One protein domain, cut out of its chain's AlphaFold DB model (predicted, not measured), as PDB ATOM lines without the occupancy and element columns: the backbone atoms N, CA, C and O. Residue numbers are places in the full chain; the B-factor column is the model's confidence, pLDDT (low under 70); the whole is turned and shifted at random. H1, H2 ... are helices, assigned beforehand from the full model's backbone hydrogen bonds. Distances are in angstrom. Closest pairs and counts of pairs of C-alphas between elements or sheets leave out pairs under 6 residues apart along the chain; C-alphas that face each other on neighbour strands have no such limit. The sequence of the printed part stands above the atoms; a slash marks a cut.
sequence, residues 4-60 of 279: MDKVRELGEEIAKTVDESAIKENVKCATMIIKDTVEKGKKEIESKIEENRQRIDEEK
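Overview. This is residues 4 to 60 of the 279 residues of an uncharacterized protein of Clostridium septicum (UniProt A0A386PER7). A short helix, H1, turns tightly into a very long one, H2, and the two lie side by side as a helical hairpin with unequal arms; H2 runs far past H1, and its residues 43 to 60 stick out alone. The printed part has 57 residues with two named helices, H1 then H2, and no named strand: all helix. It is an extended rod, with a radius of gyration of the C-alphas of 17.7 A and spans of 59 by 15 by 5 A.

Arrangement. H1, residues 4 to 17, and H2, residues 21 to 60, form a hairpin over a tight link of 3 residues. They touch, H2 with residues 24 to 39 alone; the closest C-alphas, of Ala 15 and Lys 24, are 5.6 A apart. They run opposite ways at a shallow tilt of 7 degrees. In both helices every O i to N i+4 pair is within hydrogen-bond range.

Along the chain. H1 begins at C-alpha 4 (360.766, 203.804, 227.266) and measures 20.4 A. H2 runs 58.2 A from C-alpha 21 (340.585, 203.621, 241.994) to C-alpha 60 (385.207, 217.528, 207.295).

Size, cuts and confidence. The C-alphas farthest apart, of Glu 20 and Lys 60, are 59.4 A apart. The printed part has no cut. Its mean pLDDT is 71.4, with 19 residues under 70, among them 14 to 25.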
ATOM      1  N   MET A   4     362.227 203.779 227.432       69.75
ATOM      2  CA  MET A   4     360.766 203.804 227.266       69.75
ATOM      3  C   MET A   4     360.088 202.510 227.728       69.75
ATOM      4  O   MET A   4     359.004 202.565 228.304       69.75
ATOM      5  N   ASP A   5     360.733 201.360 227.519       72.12
ATOM      6  CA  ASP A   5     360.212 200.068 227.970       72.12
ATOM      7  C   ASP A   5     360.218 199.991 229.501       72.12
ATOM      8  O   ASP A   5     359.235 199.553 230.090       72.12
ATOM      9  N   LYS A   6     361.280 200.509 230.140       74.19
ATOM     10  CA  LYS A   6     361.404 200.575 231.605       74.19
ATOM     11  C   LYS A   6     360.378 201.509 232.246       74.19
ATOM     12  O   LYS A   6     359.795 201.163 233.266       74.19
ATOM     13  N   VAL A   7     360.149 202.688 231.664       74.31
ATOM     14  CA  VAL A   7     359.143 203.641 232.173       74.31
ATOM     15  C   VAL A   7     357.734 203.053 232.058       74.31
ATOM     16  O   VAL A   7     356.924 203.217 232.969       74.31
ATOM     17  N   ARG A   8     357.447 202.328 230.969       73.88
ATOM     18  CA  ARG A   8     356.171 201.624 230.795       73.88
ATOM     19  C   ARG A   8     355.999 200.491 231.809       73.88
ATOM     20  O   ARG A   8     354.951 200.436 232.439       73.88
ATOM     21  N   GLU A   9     357.005 199.633 231.983       79.38
ATOM     22  CA  GLU A   9     356.964 198.545 232.974       79.38
ATOM     23  C   GLU A   9     356.720 199.075 234.387       79.38
ATOM     24  O   GLU A   9     355.807 198.601 235.053       79.38
ATOM     25  N   LEU A  10     357.455 200.111 234.807       75.88
ATOM     26  CA  LEU A  10     357.269 200.734 236.123       75.88
ATOM     27  C   LEU A  10     355.848 201.286 236.298       75.88
ATOM     28  O   LEU A  10     355.235 201.103 237.345       75.88
ATOM     29  N   GLY A  11     355.292 201.924 235.265       69.44
ATOM     30  CA  GLY A  11     353.913 202.410 235.294       69.44
ATOM     31  C   GLY A  11     352.875 201.294 235.429       69.44
ATOM     32  O   GLY A  11     351.918 201.420 236.193       69.44
ATOM     33  N   GLU A  12     353.063 200.187 234.708       74.62
ATOM     34  CA  GLU A  12     352.186 199.012 234.773       74.62
ATOM     35  C   GLU A  12     352.308 198.265 236.110       74.62
ATOM     36  O   GLU A  12     351.310 197.762 236.631       74.62
ATOM     37  N   GLU A  13     353.508 198.220 236.687       71.19
ATOM     38  CA  GLU A  13     353.805 197.560 237.958       71.19
ATOM     39  C   GLU A  13     353.205 198.324 239.149       71.19
ATOM     40  O   GLU A  13     352.513 197.724 239.978       71.19
ATOM     41  N   ILE A  14     353.346 199.655 239.174       66.75
ATOM     42  CA  ILE A  14     352.718 200.524 240.186       66.75
ATOM     43  C   ILE A  14     351.190 200.491 240.034       66.75
ATOM     44  O   ILE A  14     350.456 200.387 241.016       66.75
ATOM     45  N   ALA A  15     350.674 200.503 238.800       63.94
ATOM     46  CA  ALA A  15     349.237 200.396 238.563       63.94
ATOM     47  C   ALA A  15     348.652 199.040 238.998       63.94
ATOM     48  O   ALA A  15     347.457 198.972 239.264       63.94
ATOM     49  N   LYS A  16     349.441 197.962 239.084       69.06
ATOM     50  CA  LYS A  16     348.977 196.662 239.602       69.06
ATOM     51  C   LYS A  16     348.961 196.585 241.130       69.06
ATOM     52  O   LYS A  16     348.166 195.818 241.659       69.06
ATOM     53  N   THR A  17     349.796 197.361 241.820       60.19
ATOM     54  CA  THR A  17     349.981 197.289 243.285       60.19
ATOM     55  C   THR A  17     349.044 198.193 244.092       60.19
ATOM     56  O   THR A  17     348.978 198.060 245.309       60.19
ATOM     57  N   VAL A  18     348.308 199.099 243.444       60.88
ATOM     58  CA  VAL A  18     347.428 200.069 244.117       60.88
ATOM     59  C   VAL A  18     345.956 199.634 244.024       60.88
ATOM     60  O   VAL A  18     345.418 199.504 242.924       60.88
ATOM     61  N   ASP A  19     345.286 199.429 245.162       60.53
ATOM     62  CA  ASP A  19     343.898 198.928 245.217       60.53
ATOM     63  C   ASP A  19     342.813 200.016 245.073       60.53
ATOM     64  O   ASP A  19     341.708 199.726 244.615       60.53
ATOM     65  N   GLU A  20     343.117 201.282 245.372       61.28
ATOM     66  CA  GLU A  20     342.148 202.388 245.304       61.28
ATOM     67  C   GLU A  20     342.064 203.026 243.905       61.28
ATOM     68  O   GLU A  20     343.077 203.421 243.317       61.28
ATOM     69  N   SER A  21     340.841 203.173 243.375       62.94
ATOM     70  CA  SER A  21     340.585 203.621 241.994       62.94
ATOM     71  C   SER A  21     341.181 204.996 241.671       62.94
ATOM     72  O   SER A  21     341.812 205.146 240.627       62.94
ATOM     73  N   ALA A  22     341.062 205.965 242.582       61.44
ATOM     74  CA  ALA A  22     341.560 207.328 242.385       61.44
ATOM     75  C   ALA A  22     343.099 207.412 242.368       61.44
ATOM     76  O   ALA A  22     343.680 208.158 241.579       61.44
ATOM     77  N   ILE A  23     343.786 206.617 243.197       64.75
ATOM     78  CA  ILE A  23     345.258 206.582 243.226       64.75
ATOM     79  C   ILE A  23     345.788 205.892 241.962       64.75
ATOM     80  O   ILE A  23     346.734 206.380 241.347       64.75
ATOM     81  N   LYS A  24     345.130 204.816 241.507       64.69
ATOM     82  CA  LYS A  24     345.424 204.151 240.224       64.69
ATOM     83  C   LYS A  24     345.342 205.111 239.036       64.69
ATOM     84  O   LYS A  24     346.182 205.065 238.137       64.69
ATOM     85  N   GLU A  25     344.331 205.969 239.025       66.12
ATOM     86  CA  GLU A  25     344.095 206.943 237.958       66.12
ATOM     87  C   GLU A  25     345.145 208.067 237.975       66.12
ATOM     88  O   GLU A  25     345.724 208.392 236.937       66.12
ATOM     89  N   ASN A  26     345.517 208.551 239.165       70.94
ATOM     90  CA  ASN A  26     346.602 209.520 239.342       70.94
ATOM     91  C   ASN A  26     347.976 208.961 238.932       70.94
ATOM     92  O   ASN A  26     348.749 209.658 238.275       70.94
ATOM     93  N   VAL A  27     348.275 207.697 239.255       71.00
ATOM     94  CA  VAL A  27     349.510 207.011 238.831       71.00
ATOM     95  C   VAL A  27     349.569 206.877 237.310       71.00
ATOM     96  O   VAL A  27     350.615 207.136 236.710       71.00
ATOM     97  N   LYS A  28     348.453 206.523 236.660       69.25
ATOM     98  CA  LYS A  28     348.380 206.482 235.193       69.25
ATOM     99  C   LYS A  28     348.659 207.855 234.583       69.25
ATOM    100  O   LYS A  28     349.498 207.943 233.688       69.25
ATOM    101  N   CYS A  29     348.032 208.914 235.098       70.88
ATOM    102  CA  CYS A  29     348.278 210.286 234.645       70.88
ATOM    103  C   CYS A  29     349.740 210.713 234.833       70.88
ATOM    104  O   CYS A  29     350.355 211.210 233.891       70.88
ATOM    105  N   ALA A  30     350.331 210.472 236.007       69.69
ATOM    106  CA  ALA A  30     351.730 210.802 236.281       69.69
ATOM    107  C   ALA A  30     352.691 210.049 235.345       69.69
ATOM    108  O   ALA A  30     353.612 210.644 234.788       69.69
ATOM    109  N   THR A  31     352.435 208.762 235.104       70.81
ATOM    110  CA  THR A  31     353.228 207.948 234.172       70.81
ATOM    111  C   THR A  31     353.124 208.485 232.744       70.81
ATOM    112  O   THR A  31     354.129 208.542 232.039       70.81
ATOM    113  N   MET A  32     351.932 208.918 232.318       74.56
ATOM    114  CA  MET A  32     351.724 209.538 231.007       74.56
ATOM    115  C   MET A  32     352.535 210.831 230.857       74.56
ATOM    116  O   MET A  32     353.248 210.989 229.873       74.56
ATOM    117  N   ILE A  33     352.509 211.706 231.867       73.25
ATOM    118  CA  ILE A  33     353.271 212.966 231.874       73.25
ATOM    119  C   ILE A  33     354.780 212.701 231.826       73.25
ATOM    120  O   ILE A  33     355.509 213.344 231.066       73.25
ATOM    121  N   ILE A  34     355.263 211.738 232.616       73.50
ATOM    122  CA  ILE A  34     356.676 211.346 232.621       73.50
ATOM    123  C   ILE A  34     357.065 210.791 231.250       73.50
ATOM    124  O   ILE A  34     358.088 211.192 230.698       73.50
ATOM    125  N   LYS A  35     356.238 209.918 230.667       75.31
ATOM    126  CA  LYS A  35     356.476 209.341 229.344       75.31
ATOM    127  C   LYS A  35     356.543 210.421 228.263       75.31
ATOM    128  O   LYS A  35     357.500 210.423 227.494       75.31
ATOM    129  N   ASP A  36     355.602 211.361 228.249       75.31
ATOM    130  CA  ASP A  36     355.584 212.473 227.292       75.31
ATOM    131  C   ASP A  36     356.821 213.369 227.438       75.31
ATOM    132  O   ASP A  36     357.406 213.807 226.447       75.31
ATOM    133  N   THR A  37     357.254 213.620 228.675       73.88
ATOM    134  CA  THR A  37     358.444 214.433 228.962       73.88
ATOM    135  C   THR A  37     359.721 213.727 228.509       73.88
ATOM    136  O   THR A  37     360.575 214.342 227.869       73.88
ATOM    137  N   VAL A  38     359.844 212.426 228.781       72.44
ATOM    138  CA  VAL A  38     360.976 211.601 228.335       72.44
ATOM    139  C   VAL A  38     360.996 211.480 226.813       72.44
ATOM    140  O   VAL A  38     362.066 211.545 226.213       72.44
ATOM    141  N   GLU A  39     359.839 211.357 226.165       77.00
ATOM    142  CA  GLU A  39     359.750 211.284 224.707       77.00
ATOM    143  C   GLU A  39     360.146 212.608 224.041       77.00
ATOM    144  O   GLU A  39     360.900 212.604 223.065       77.00
ATOM    145  N   LYS A  40     359.709 213.746 224.598       81.12
ATOM    146  CA  LYS A  40     360.146 215.078 224.152       81.12
ATOM    147  C   LYS A  40     361.646 215.279 224.356       81.12
ATOM    148  O   LYS A  40     362.327 215.666 223.412       81.12
ATOM    149  N   GLY A  41     362.167 214.955 225.540       74.25
ATOM    150  CA  GLY A  41     363.596 215.074 225.838       74.25
ATOM    151  C   GLY A  41     364.456 214.181 224.943       74.25
ATOM    152  O   GLY A  41     365.489 214.618 224.441       74.25
ATOM    153  N   LYS A  42     364.004 212.952 224.663       79.06
ATOM    154  CA  LYS A  42     364.674 212.046 223.724       79.06
ATOM    155  C   LYS A  42     364.724 212.641 222.314       79.06
ATOM    156  O   LYS A  42     365.802 212.686 221.733       79.06
ATOM    157  N   LYS A  43     363.591 213.124 221.792       81.69
ATOM    158  CA  LYS A  43     363.518 213.756 220.462       81.69
ATOM    159  C   LYS A  43     364.425 214.985 220.362       81.69
ATOM    160  O   LYS A  43     365.096 215.160 219.352       81.69
ATOM    161  N   GLU A  44     364.491 215.806 221.409       78.88
ATOM    162  CA  GLU A  44     365.358 216.989 221.440       78.88
ATOM    163  C   GLU A  44     366.851 216.617 221.446       78.88
ATOM    164  O   GLU A  44     367.647 217.219 220.725       78.88
ATOM    165  N   ILE A  45     367.239 215.596 222.218       74.25
ATOM    166  CA  ILE A  45     368.619 215.093 222.242       74.25
ATOM    167  C   ILE A  45     368.994 214.474 220.892       74.25
ATOM    168  O   ILE A  45     370.074 214.756 220.381       74.25
ATOM    169  N   GLU A  46     368.115 213.666 220.295       74.19
ATOM    170  CA  GLU A  46     368.337 213.080 218.967       74.19
ATOM    171  C   GLU A  46     368.487 214.170 217.893       74.19
ATOM    172  O   GLU A  46     369.407 214.088 217.083       74.19
ATOM    173  N   SER A  47     367.676 215.234 217.950       79.38
ATOM    174  CA  SER A  47     367.802 216.398 217.059       79.38
ATOM    175  C   SER A  47     369.155 217.098 217.209       79.38
ATOM    176  O   SER A  47     369.826 217.348 216.213       79.38
ATOM    177  N   LYS A  48     369.605 217.360 218.444       75.06
ATOM    178  CA  LYS A  48     370.914 217.995 218.702       75.06
ATOM    179  C   LYS A  48     372.089 217.119 218.269       75.06
ATOM    180  O   LYS A  48     373.112 217.633 217.823       75.06
ATOM    181  N   ILE A  49     371.973 215.798 218.413       76.12
ATOM    182  CA  ILE A  49     372.993 214.856 217.931       76.12
ATOM    183  C   ILE A  49     373.073 214.902 216.404       76.12
ATOM    184  O   ILE A  49     374.177 214.904 215.866       76.12
ATOM    185  N   GLU A  50     371.934 214.959 215.718       81.62
ATOM    186  CA  GLU A  50     371.896 215.017 214.258       81.62
ATOM    187  C   GLU A  50     372.419 216.357 213.717       81.62
ATOM    188  O   GLU A  50     373.254 216.358 212.817       81.62
ATOM    189  N   GLU A  51     372.048 217.486 214.328       79.50
ATOM    190  CA  GLU A  51     372.623 218.802 214.008       79.50
ATOM    191  C   GLU A  51     374.149 218.816 214.188       79.50
ATOM    192  O   GLU A  51     374.885 219.307 213.332       79.50
ATOM    193  N   ASN A  52     374.655 218.229 215.276       70.06
ATOM    194  CA  ASN A  52     376.097 218.126 215.501       70.06
ATOM    195  C   ASN A  52     376.785 217.211 214.479       70.06
ATOM    196  O   ASN A  52     377.901 217.508 214.062       70.06
ATOM    197  N   ARG A  53     376.143 216.114 214.054       74.38
ATOM    198  CA  ARG A  53     376.670 215.248 212.986       74.38
ATOM    199  C   ARG A  53     376.776 215.996 211.665       74.38
ATOM    200  O   ARG A  53     377.824 215.928 211.034       74.38
ATOM    201  N   GLN A  54     375.741 216.751 211.300       77.62
ATOM    202  CA  GLN A  54     375.743 217.572 210.090       77.62
ATOM    203  C   GLN A  54     376.866 218.613 210.124       77.62
ATOM    204  O   GLN A  54     377.637 218.694 209.174       77.62
ATOM    205  N   ARG A  55     377.052 219.314 211.251       75.19
ATOM    206  CA  ARG A  55     378.169 220.262 211.426       75.19
ATOM    207  C   ARG A  55     379.541 219.602 211.291       75.19
ATOM    208  O   ARG A  55     380.425 220.162 210.655       75.19
ATOM    209  N   ILE A  56     379.721 218.413 211.866       68.31
ATOM    210  CA  ILE A  56     380.976 217.655 211.748       68.31
ATOM    211  C   ILE A  56     381.239 217.262 210.290       68.31
ATOM    212  O   ILE A  56     382.382 217.314 209.836       68.31
ATOM    213  N   ASP A  57     380.212 216.852 209.551       71.31
ATOM    214  CA  ASP A  57     380.371 216.465 208.150       71.31
ATOM    215  C   ASP A  57     380.620 217.681 207.238       71.31
ATOM    216  O   ASP A  57     381.418 217.584 206.304       71.31
ATOM    217  N   GLU A  58     380.040 218.843 207.551       75.06
ATOM    218  CA  GLU A  58     380.374 220.123 206.914       75.06
ATOM    219  C   GLU A  58     381.828 220.536 207.183       75.06
ATOM    220  O   GLU A  58     382.546 220.867 206.240       75.06
ATOM    221  N   GLU A  59     382.304 220.452 208.431       51.91
ATOM    222  CA  GLU A  59     383.700 220.756 208.785       51.91
ATOM    223  C   GLU A  59     384.689 219.802 208.102       51.91
ATOM    224  O   GLU A  59     385.708 220.245 207.575       51.91
ATOM    225  N   LYS A  60     384.383 218.499 208.037       55.28
ATOM    226  CA  LYS A  60     385.207 217.528 207.295       55.28
ATOM    227  C   LYS A  60     385.275 217.850 205.811       55.28
ATOM    228  O   LYS A  60     386.337 217.703 205.210       55.28
TER     229      LYS A  60